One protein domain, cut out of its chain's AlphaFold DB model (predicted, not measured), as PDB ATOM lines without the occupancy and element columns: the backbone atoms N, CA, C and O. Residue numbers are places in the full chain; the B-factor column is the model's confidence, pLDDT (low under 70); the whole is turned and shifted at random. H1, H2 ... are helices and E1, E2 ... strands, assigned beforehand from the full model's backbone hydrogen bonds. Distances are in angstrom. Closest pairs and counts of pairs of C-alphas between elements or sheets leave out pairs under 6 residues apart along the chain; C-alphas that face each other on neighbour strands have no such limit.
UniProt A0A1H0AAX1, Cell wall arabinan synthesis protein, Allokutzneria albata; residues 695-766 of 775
ATOM      1  N   ARG A 695     -48.225  -7.315   1.019       90.88
ATOM      2  CA  ARG A 695     -47.502  -6.496   2.003       90.88
ATOM      3  C   ARG A 695     -46.385  -5.666   1.380       90.88
ATOM      4  O   ARG A 695     -45.916  -4.739   2.032       90.88
ATOM      5  N   ASN A 696     -45.986  -5.983   0.146       88.38
ATOM      6  CA  ASN A 696     -44.842  -5.379  -0.530       88.38
ATOM      7  C   ASN A 696     -43.568  -5.449   0.339       88.38
ATOM      8  O   ASN A 696     -42.815  -4.481   0.430       88.38
ATOM      9  N   ASP A 697     -43.378  -6.588   1.013       84.06
ATOM     10  CA  ASP A 697     -42.264  -6.849   1.925       84.06
ATOM     11  C   ASP A 697     -41.052  -7.462   1.189       84.06
ATOM     12  O   ASP A 697     -41.074  -7.678  -0.031       84.06
ATOM     13  N   CYS A 698     -39.966  -7.729   1.919       84.19
ATOM     14  CA  CYS A 698     -38.738  -8.323   1.387       84.19
ATOM     15  C   CYS A 698     -38.810  -9.852   1.268       84.19
ATOM     16  O   CYS A 698     -37.794 -10.547   1.355       84.19
ATOM     17  N   GLY A 699     -40.010 -10.386   1.032       88.50
ATOM     18  CA  GLY A 699     -40.218 -11.801   0.783       88.50
ATOM     19  C   GLY A 699     -40.273 -12.635   2.059       88.50
ATOM     20  O   GLY A 699     -40.817 -12.241   3.092       88.50
ATOM     21  N   LEU A 700     -39.722 -13.840   1.972       87.69
ATOM     22  CA  LEU A 700     -39.679 -14.812   3.060       87.69
ATOM     23  C   LEU A 700     -38.746 -14.369   4.195       87.69
ATOM     24  O   LEU A 700     -38.953 -14.723   5.354       87.69
ATOM     25  N   ALA A 701     -37.739 -13.555   3.888       84.62
ATOM     26  CA  ALA A 701     -36.740 -13.127   4.858       84.62
ATOM     27  C   ALA A 701     -37.320 -12.315   6.038       84.62
ATOM     28  O   ALA A 701     -36.770 -12.351   7.137       84.62
ATOM     29  N   ASP A 702     -38.440 -11.611   5.843       84.25
ATOM     30  CA  ASP A 702     -39.134 -10.879   6.916       84.25
ATOM     31  C   ASP A 702     -39.960 -11.795   7.840       84.25
ATOM     32  O   ASP A 702     -40.439 -11.362   8.890       84.25
ATOM     33  N   TRP A 703     -40.139 -13.059   7.445       84.38
ATOM     34  CA  TRP A 703     -40.985 -14.047   8.120       84.38
ATOM     35  C   TRP A 703     -40.196 -15.134   8.838       84.38
ATOM     36  O   TRP A 703     -40.707 -15.743   9.777       84.38
ATOM     37  N   VAL A 704     -38.951 -15.365   8.426       84.44
ATOM     38  CA  VAL A 704     -38.060 -16.324   9.076       84.44
ATOM     39  C   VAL A 704     -37.500 -15.703  10.352       84.44
ATOM     40  O   VAL A 704     -36.837 -14.667  10.305       84.44
ATOM     41  N   ARG A 705     -37.754 -16.351  11.491       85.06
ATOM     42  CA  ARG A 705     -37.078 -16.058  12.759       85.06
ATOM     43  C   ARG A 705     -35.906 -17.005  12.939       85.06
ATOM     44  O   ARG A 705     -36.053 -18.214  12.775       85.06
ATOM     45  N   LEU A 706     -34.762 -16.437  13.281       81.75
ATOM     46  CA  LEU A 706     -33.579 -17.188  13.662       81.75
ATOM     47  C   LEU A 706     -33.752 -17.739  15.081       81.75
ATOM     48  O   LEU A 706     -34.594 -17.271  15.849       81.75
ATOM     49  N   VAL A 707     -32.918 -18.710  15.450       82.25
ATOM     50  CA  VAL A 707     -32.884 -19.257  16.819       82.25
ATOM     51  C   VAL A 707     -32.545 -18.169  17.849       82.25
ATOM     52  O   VAL A 707     -33.021 -18.233  18.978       82.25
ATOM     53  N   SER A 708     -31.805 -17.126  17.447       80.88
ATOM     54  CA  SER A 708     -31.546 -15.930  18.264       80.88
ATOM     55  C   SER A 708     -32.802 -15.095  18.566       80.88
ATOM     56  O   SER A 708     -32.759 -14.219  19.423       80.88
ATOM     57  N   GLY A 709     -33.928 -15.347  17.885       84.62
ATOM     58  CA  GLY A 709     -35.199 -14.625  18.028       84.62
ATOM     59  C   GLY A 709     -35.391 -13.466  17.040       84.62
ATOM     60  O   GLY A 709     -36.539 -13.083  16.767       84.62
ATOM     61  N   GLU A 710     -34.296 -12.958  16.470       86.94
ATOM     62  CA  GLU A 710     -34.270 -11.927  15.425       86.94
ATOM     63  C   GLU A 710     -34.850 -12.448  14.105       86.94
ATOM     64  O   GLU A 710     -34.856 -13.651  13.821       86.94
ATOM     65  N   ARG A 711     -35.347 -11.538  13.266       86.38
ATOM     66  CA  ARG A 711     -35.758 -11.886  11.901       86.38
ATOM     67  C   ARG A 711     -34.538 -12.011  10.999       86.38
ATOM     68  O   ARG A 711     -33.580 -11.257  11.123       86.38
ATOM     69  N   LEU A 712     -34.610 -12.891  10.005       85.75
ATOM     70  CA  LEU A 712     -33.531 -13.070   9.033       85.75
ATOM     71  C   LEU A 712     -33.166 -11.751   8.325       85.75
ATOM     72  O   LEU A 712     -31.982 -11.467   8.160       85.75
ATOM     73  N   MET A 713     -34.143 -10.909   7.962       87.00
ATOM     74  CA  MET A 713     -33.841  -9.585   7.392       87.00
ATOM     75  C   MET A 713     -33.162  -8.614   8.360       87.00
ATOM     76  O   MET A 713     -32.474  -7.717   7.885       87.00
ATOM     77  N   GLU A 714     -33.332  -8.743   9.675       86.75
ATOM     78  CA  GLU A 714     -32.641  -7.868  10.638       86.75
ATOM     79  C   GLU A 714     -31.134  -8.148  10.628       86.75
ATOM     80  O   GLU A 714     -30.333  -7.217  10.685       86.75
ATOM     81  N   VAL A 715     -30.755  -9.413  10.429       84.00
ATOM     82  CA  VAL A 715     -29.354  -9.848  10.374       84.00
ATOM     83  C   VAL A 715     -28.752  -9.687   8.973       84.00
ATOM     84  O   VAL A 715     -27.644  -9.176   8.827       84.00
ATOM     85  N   ALA A 716     -29.471 -10.089   7.921       84.25
ATOM     86  CA  ALA A 716     -28.916 -10.194   6.568       84.25
ATOM     87  C   ALA A 716     -28.927  -8.880   5.760       84.25
ATOM     88  O   ALA A 716     -28.265  -8.801   4.728       84.25
ATOM     89  N   ARG A 717     -29.669  -7.842   6.179       82.06
ATOM     90  CA  ARG A 717     -29.934  -6.636   5.357       82.06
ATOM     91  C   ARG A 717     -28.680  -5.926   4.841       82.06
ATOM     92  O   ARG A 717     -28.732  -5.350   3.760       82.06
ATOM     93  N   SER A 718     -27.590  -5.938   5.598       81.38
ATOM     94  CA  SER A 718     -26.346  -5.240   5.247       81.38
ATOM     95  C   SER A 718     -25.145  -6.174   5.134       81.38
ATOM     96  O   SER A 718     -24.013  -5.701   5.135       81.38
ATOM     97  N   ARG A 719     -25.379  -7.489   5.096       85.88
ATOM     98  CA  ARG A 719     -24.319  -8.491   5.184       85.88
ATOM     99  C   ARG A 719     -24.315  -9.355   3.921       85.88
ATOM    100  O   ARG A 719     -25.381  -9.855   3.539       85.88
ATOM    101  N   PRO A 720     -23.164  -9.535   3.248       85.19
ATOM    102  CA  PRO A 720     -23.069 -10.378   2.061       85.19
ATOM    103  C   PRO A 720     -23.610 -11.780   2.352       85.19
ATOM    104  O   PRO A 720     -23.127 -12.469   3.251       85.19
ATOM    105  N   THR A 721     -24.635 -12.201   1.615       87.25
ATOM    106  CA  THR A 721     -25.322 -13.468   1.880       87.25
ATOM    107  C   THR A 721     -25.387 -14.305   0.609       87.25
ATOM    108  O   THR A 721     -25.912 -13.873  -0.416       87.25
ATOM    109  N   ALA A 722     -24.872 -15.533   0.670       87.69
ATOM    110  CA  ALA A 722     -25.021 -16.499  -0.410       87.69
ATOM    111  C   ALA A 722     -26.437 -17.074  -0.364       87.69
ATOM    112  O   ALA A 722     -26.745 -17.874   0.515       87.69
ATOM    113  N   VAL A 723     -27.303 -16.676  -1.288       88.69
ATOM    114  CA  VAL A 723     -28.651 -17.243  -1.406       88.69
ATOM    115  C   VAL A 723     -28.665 -18.229  -2.557       88.69
ATOM    116  O   VAL A 723     -28.216 -17.873  -3.640       88.69
ATOM    117  N   ASP A 724     -29.172 -19.439  -2.336       86.44
ATOM    118  CA  ASP A 724     -29.366 -20.407  -3.415       86.44
ATOM    119  C   ASP A 724     -30.397 -19.907  -4.450       86.44
ATOM    120  O   ASP A 724     -31.352 -19.190  -4.121       86.44
ATOM    121  N   TRP A 725     -30.198 -20.268  -5.718       84.62
ATOM    122  CA  TRP A 725     -31.000 -19.776  -6.835       84.62
ATOM    123  C   TRP A 725     -32.480 -20.159  -6.725       84.62
ATOM    124  O   TRP A 725     -33.322 -19.318  -7.052       84.62
ATOM    125  N   GLU A 726     -32.800 -21.336  -6.176       81.12
ATOM    126  CA  GLU A 726     -34.178 -21.828  -6.004       81.12
ATOM    127  C   GLU A 726     -35.009 -20.922  -5.071       81.12
ATOM    128  O   GLU A 726     -36.219 -20.753  -5.241       81.12
ATOM    129  N   PHE A 727     -34.350 -20.277  -4.104       82.56
ATOM    130  CA  PHE A 727     -34.982 -19.429  -3.083       82.56
ATOM    131  C   PHE A 727     -34.776 -17.940  -3.347       82.56
ATOM    132  O   PHE A 727     -35.430 -17.090  -2.744       82.56
ATOM    133  N   SER A 728     -33.881 -17.588  -4.262       89.44
ATOM    134  CA  SER A 728     -33.429 -16.213  -4.421       89.44
ATOM    135  C   SER A 728     -34.554 -15.223  -4.743       89.44
ATOM    136  O   SER A 728     -34.499 -14.083  -4.279       89.44
ATOM    137  N   LEU A 729     -35.600 -15.636  -5.468       91.94
ATOM    138  CA  LEU A 729     -36.745 -14.759  -5.747       91.94
ATOM    139  C   LEU A 729     -37.507 -14.363  -4.475       91.94
ATOM    140  O   LEU A 729     -38.003 -13.243  -4.389       91.94
ATOM    141  N   VAL A 730     -37.606 -15.261  -3.490       90.69
ATOM    142  CA  VAL A 730     -38.297 -14.990  -2.219       90.69
ATOM    143  C   VAL A 730     -37.384 -14.326  -1.182       90.69
ATOM    144  O   VAL A 730     -37.841 -14.003  -0.091       90.69
ATOM    145  N   HIS A 731     -36.128 -14.044  -1.541       91.00
ATOM    146  CA  HIS A 731     -35.171 -13.239  -0.776       91.00
ATOM    147  C   HIS A 731     -34.628 -12.065  -1.617       91.00
ATOM    148  O   HIS A 731     -33.407 -11.895  -1.747       91.00
ATOM    149  N   PRO A 732     -35.499 -11.244  -2.235       90.75
ATOM    150  CA  PRO A 732     -35.061 -10.333  -3.282       90.75
ATOM    151  C   PRO A 732     -34.327  -9.095  -2.739       90.75
ATOM    152  O   PRO A 732     -33.580  -8.454  -3.472       90.75
ATOM    153  N   CYS A 733     -34.497  -8.779  -1.451       88.56
ATOM    154  CA  CYS A 733     -33.794  -7.683  -0.779       88.56
ATOM    155  C   CYS A 733     -32.467  -8.100  -0.134       88.56
ATOM    156  O   CYS A 733     -31.752  -7.249   0.386       88.56
ATOM    157  N   THR A 734     -32.159  -9.397  -0.088       88.38
ATOM    158  CA  THR A 734     -30.916  -9.867   0.522       88.38
ATOM    159  C   THR A 734     -29.732  -9.448  -0.360       88.38
ATOM    160  O   THR A 734     -29.782  -9.729  -1.566       88.38
ATOM    161  N   PRO A 735     -28.685  -8.805   0.194       85.94
ATOM    162  CA  PRO A 735     -27.519  -8.374  -0.569       85.94
ATOM    163  C   PRO A 735     -26.882  -9.523  -1.353       85.94
ATOM    164  O   PRO A 735     -26.657 -10.608  -0.815       85.94
ATOM    165  N   THR A 736     -26.592  -9.278  -2.630       84.50
ATOM    166  CA  THR A 736     -25.834 -10.204  -3.481       84.50
ATOM    167  C   THR A 736     -24.373 -10.258  -3.065       84.50
ATOM    168  O   THR A 736     -23.813  -9.244  -2.655       84.50
ATOM    169  N   LEU A 737     -23.729 -11.407  -3.261       89.31
ATOM    170  CA  LEU A 737     -22.271 -11.472  -3.260       89.31
ATOM    171  C   LEU A 737     -21.792 -10.769  -4.516       89.31
ATOM    172  O   LEU A 737     -22.082 -11.231  -5.614       89.31
ATOM    173  N   ALA A 738     -21.120  -9.632  -4.377       91.62
ATOM    174  CA  ALA A 738     -20.597  -8.956  -5.550       91.62
ATOM    175  C   ALA A 738     -19.531  -9.849  -6.194       91.62
ATOM    176  O   ALA A 738     -18.593 -10.274  -5.514       91.62
ATOM    177  N   ILE A 739     -19.708 -10.142  -7.484       94.00
ATOM    178  CA  ILE A 739     -18.680 -10.742  -8.330       94.00
ATOM    179  C   ILE A 739     -18.153  -9.633  -9.235       94.00
ATOM    180  O   ILE A 739     -18.887  -9.152 -10.099       94.00
ATOM    181  N   ALA A 740     -16.907  -9.233  -9.008       94.00
ATOM    182  CA  ALA A 740     -16.195  -8.161  -9.700       94.00
ATOM    183  C   ALA A 740     -14.692  -8.471  -9.662       94.00
ATOM    184  O   ALA A 740     -14.263  -9.248  -8.817       94.00
ATOM    185  N   ASP A 741     -13.906  -7.937 -10.595       94.88
ATOM    186  CA  ASP A 741     -12.446  -8.108 -10.621       94.88
ATOM    187  C   ASP A 741     -11.949  -9.570 -10.515       94.88
ATOM    188  O   ASP A 741     -10.988  -9.866  -9.810       94.88
ATOM    189  N   GLY A 742     -12.652 -10.528 -11.136       93.62
ATOM    190  CA  GLY A 742     -12.317 -11.959 -11.035       93.62
ATOM    191  C   GLY A 742     -12.399 -12.537  -9.609       93.62
ATOM    192  O   GLY A 742     -11.841 -13.600  -9.327       93.62
ATOM    193  N   LEU A 743     -13.084 -11.839  -8.702       94.25
ATOM    194  CA  LEU A 743     -13.259 -12.145  -7.287       94.25
ATOM    195  C   LEU A 743     -14.746 -12.218  -6.946       94.25
ATOM    196  O   LEU A 743     -15.594 -11.589  -7.580       94.25
ATOM    197  N   SER A 744     -15.069 -12.977  -5.907       92.94
ATOM    198  CA  SER A 744     -16.372 -12.919  -5.248       92.94
ATOM    199  C   SER A 744     -16.207 -12.350  -3.845       92.94
ATOM    200  O   SER A 744     -15.198 -12.575  -3.180       92.94
ATOM    201  N   THR A 745     -17.207 -11.622  -3.362       90.44
ATOM    202  CA  THR A 745     -17.243 -11.222  -1.954       90.44
ATOM    203  C   THR A 745     -17.453 -12.464  -1.091       90.44
ATOM    204  O   THR A 745     -18.374 -13.247  -1.336       90.44
ATOM    205  N   ALA A 746     -16.621 -12.648  -0.062       86.50
ATOM    206  CA  ALA A 746     -16.832 -13.721   0.900       86.50
ATOM    207  C   ALA A 746     -18.198 -13.526   1.590       86.50
ATOM    208  O   ALA A 746     -18.450 -12.453   2.144       86.50
ATOM    209  N   PRO A 747     -19.106 -14.513   1.542       84.50
ATOM    210  CA  PRO A 747     -20.380 -14.400   2.236       84.50
ATOM    211  C   PRO A 747     -20.159 -14.474   3.749       84.50
ATOM    212  O   PRO A 747     -19.352 -15.269   4.221       84.50
ATOM    213  N   GLU A 748     -20.939 -13.716   4.510       83.88
ATOM    214  CA  GLU A 748     -21.052 -13.882   5.962       83.88
ATOM    215  C   GLU A 748     -22.097 -14.949   6.308       83.88
ATOM    216  O   GLU A 748     -21.893 -15.769   7.201       83.88
ATOM    217  N   PHE A 749     -23.187 -14.989   5.535       81.44
ATOM    218  CA  PHE A 749     -24.286 -15.938   5.702       81.44
ATOM    219  C   PHE A 749     -24.510 -16.751   4.438       81.44
ATOM    220  O   PHE A 749     -24.258 -16.295   3.319       81.44
ATOM    221  N   ARG A 750     -25.063 -17.950   4.600       82.25
ATOM    222  CA  ARG A 750     -25.628 -18.721   3.491       82.25
ATOM    223  C   ARG A 750     -27.083 -19.051   3.779       82.25
ATOM    224  O   ARG A 750     -27.389 -19.429   4.897       82.25
ATOM    225  N   ILE A 751     -27.942 -18.929   2.774       81.50
ATOM    226  CA  ILE A 751     -29.345 -19.349   2.762       81.50
ATOM    227  C   ILE A 751     -29.430 -20.501   1.765       81.50
ATOM    228  O   ILE A 751     -29.357 -20.285   0.554       81.50
ATOM    229  N   LEU A 752     -29.537 -21.721   2.289       73.69
ATOM    230  CA  LEU A 752     -29.553 -22.960   1.510       73.69
ATOM    231  C   LEU A 752     -30.841 -23.755   1.768       73.69
ATOM    232  O   LEU A 752     -31.390 -23.651   2.872       73.69
ATOM    233  N   PRO A 753     -31.283 -24.603   0.820       64.38
ATOM    234  CA  PRO A 753     -32.272 -25.635   1.122       64.38
ATOM    235  C   PRO A 753     -31.732 -26.561   2.216       64.38
ATOM    236  O   PRO A 753     -30.577 -26.986   2.159       64.38
ATOM    237  N   ALA A 754     -32.545 -26.919   3.210       54.31
ATOM    238  CA  ALA A 754     -32.085 -27.790   4.299       54.31
ATOM    239  C   ALA A 754     -32.005 -29.282   3.935       54.31
ATOM    240  O   ALA A 754     -31.689 -30.102   4.794       54.31
ATOM    241  N   GLY A 755     -32.249 -29.639   2.673       47.34
ATOM    242  CA  GLY A 755     -32.119 -30.995   2.144       47.34
ATOM    243  C   GLY A 755     -31.994 -30.991   0.620       47.34
ATOM    244  O   GLY A 755     -32.451 -30.063  -0.050       47.34
ATOM    245  N   ARG A 756     -31.366 -32.023   0.042       36.50
ATOM    246  CA  ARG A 756     -31.357 -32.210  -1.421       36.50
ATOM    247  C   ARG A 756     -32.788 -32.497  -1.885       36.50
ATOM    248  O   ARG A 756     -33.285 -33.582  -1.626       36.50
ATOM    249  N   GLY A 757     -33.408 -31.552  -2.591       43.97
ATOM    250  CA  GLY A 757     -34.801 -31.671  -3.045       43.97
ATOM    251  C   GLY A 757     -35.837 -31.049  -2.100       43.97
ATOM    252  O   GLY A 757     -37.032 -31.129  -2.382       43.97
ATOM    253  N   ALA A 758     -35.395 -30.379  -1.029       37.69
ATOM    254  CA  ALA A 758     -36.254 -29.668  -0.086       37.69
ATOM    255  C   ALA A 758     -36.725 -28.319  -0.655       37.69
ATOM    256  O   ALA A 758     -36.384 -27.255  -0.143       37.69
ATOM    257  N   LEU A 759     -37.572 -28.346  -1.686       42.41
ATOM    258  CA  LEU A 759     -38.318 -27.167  -2.161       42.41
ATOM    259  C   LEU A 759     -39.418 -26.723  -1.162       42.41
ATOM    260  O   LEU A 759     -40.174 -25.791  -1.435       42.41
ATOM    261  N   ALA A 760     -39.499 -27.375   0.007       34.69
ATOM    262  CA  ALA A 760     -40.508 -27.200   1.050       34.69
ATOM    263  C   ALA A 760     -39.977 -26.503   2.326       34.69
ATOM    264  O   ALA A 760     -40.310 -26.882   3.445       34.69
ATOM    265  N   GLY A 761     -39.208 -25.422   2.162       38.47
ATOM    266  CA  GLY A 761     -39.191 -24.333   3.150       38.47
ATOM    267  C   GLY A 761     -38.369 -24.512   4.424       38.47
ATOM    268  O   GLY A 761     -38.600 -23.772   5.379       38.47
ATOM    269  N   VAL A 762     -37.383 -25.405   4.459       35.31
ATOM    270  CA  VAL A 762     -36.374 -25.355   5.521       35.31
ATOM    271  C   VAL A 762     -35.146 -24.635   4.969       35.31
ATOM    272  O   VAL A 762     -34.509 -25.097   4.027       35.31
ATOM    273  N   VAL A 763     -34.859 -23.464   5.531       40.34
ATOM    274  CA  VAL A 763     -33.679 -22.653   5.218       40.34
ATOM    275  C   VAL A 763     -32.601 -22.995   6.237       40.34
ATOM    276  O   VAL A 763     -32.796 -22.763   7.430       40.34
ATOM    277  N   HIS A 764     -31.456 -23.511   5.796       37.88
ATOM    278  CA  HIS A 764     -30.266 -23.475   6.639       37.88
ATOM    279  C   HIS A 764     -29.630 -22.093   6.486       37.88
ATOM    280  O   HIS A 764     -29.099 -21.773   5.422       37.88
ATOM    281  N   ALA A 765     -29.744 -21.278   7.535       35.47
ATOM    282  CA  ALA A 765     -28.985 -20.048   7.701       35.47
ATOM    283  C   ALA A 765     -27.791 -20.354   8.611       35.47
ATOM    284  O   ALA A 765     -27.976 -20.592   9.803       35.47
ATOM    285  N   GLY A 766     -26.591 -20.406   8.040       37.16
ATOM    286  CA  GLY A 766     -25.355 -20.677   8.778       37.16
ATOM    287  C   GLY A 766     -24.290 -19.627   8.484       37.16
ATOM    288  O   GLY A 766     -24.257 -19.077   7.378       37.16
TER     289      GLY A 766
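Overview. This is residues 695 to 766 of the 775 residues of the protein "Cell wall arabinan synthesis protein" of Allokutzneria albata (UniProt A0A1H0AAX1). There is little regular structure: a small three-stranded sheet, E1 E2 E3, with the short helices H2 and H3 grazing it, H1 touching H2 away from the sheet, and one long link, H3 to E2, whose residues 739 to 744 stick out as an arm. The 72 printed residues, 25 in named elements, run H1 H2 E1 H3 E2 E3, class mixed. The mixed sheet's order is E1 E2 E3. The whole is compact, radius of gyration of the C-alphas 12.2 A, spanning 35 by 27 by 25 A.

Arrangement. H1, residues 699 to 702, touches H2, residues 712 to 716; their closest C-alphas, Ala 701 and Met 713, are 5.2 A apart. E1, residues 721 to 723, H3, residues 725 to 728, and E2, residues 749 to 753, form a strand-helix-strand unit, parallel neighbour strands with a helix between; N 722 and O 749 are 2.8 A apart. H2 and H3 only graze the sheet. E2 and E3, residues 763 to 766, form an antiparallel hairpin; N 764 and O 752 are 2.9 A apart. H2's O i to N i+4 pair is within hydrogen-bond range; H1 and H3 are too short for one.

Along the chain. H1 begins at C-alpha 699 (-40.218, -11.801, 0.783). E2 measures 13.4 A; E3, 9.3 A, ends at C-alpha 766 (-25.355, -20.677, 8.778).

Size, cuts and confidence. The printed part has no cut. The farthest C-alphas, Arg 695 and Gly 742, are 37.9 A apart. The link H3 to E2 is long, 20 residues. Residues 753 to 766 have pLDDT under 70.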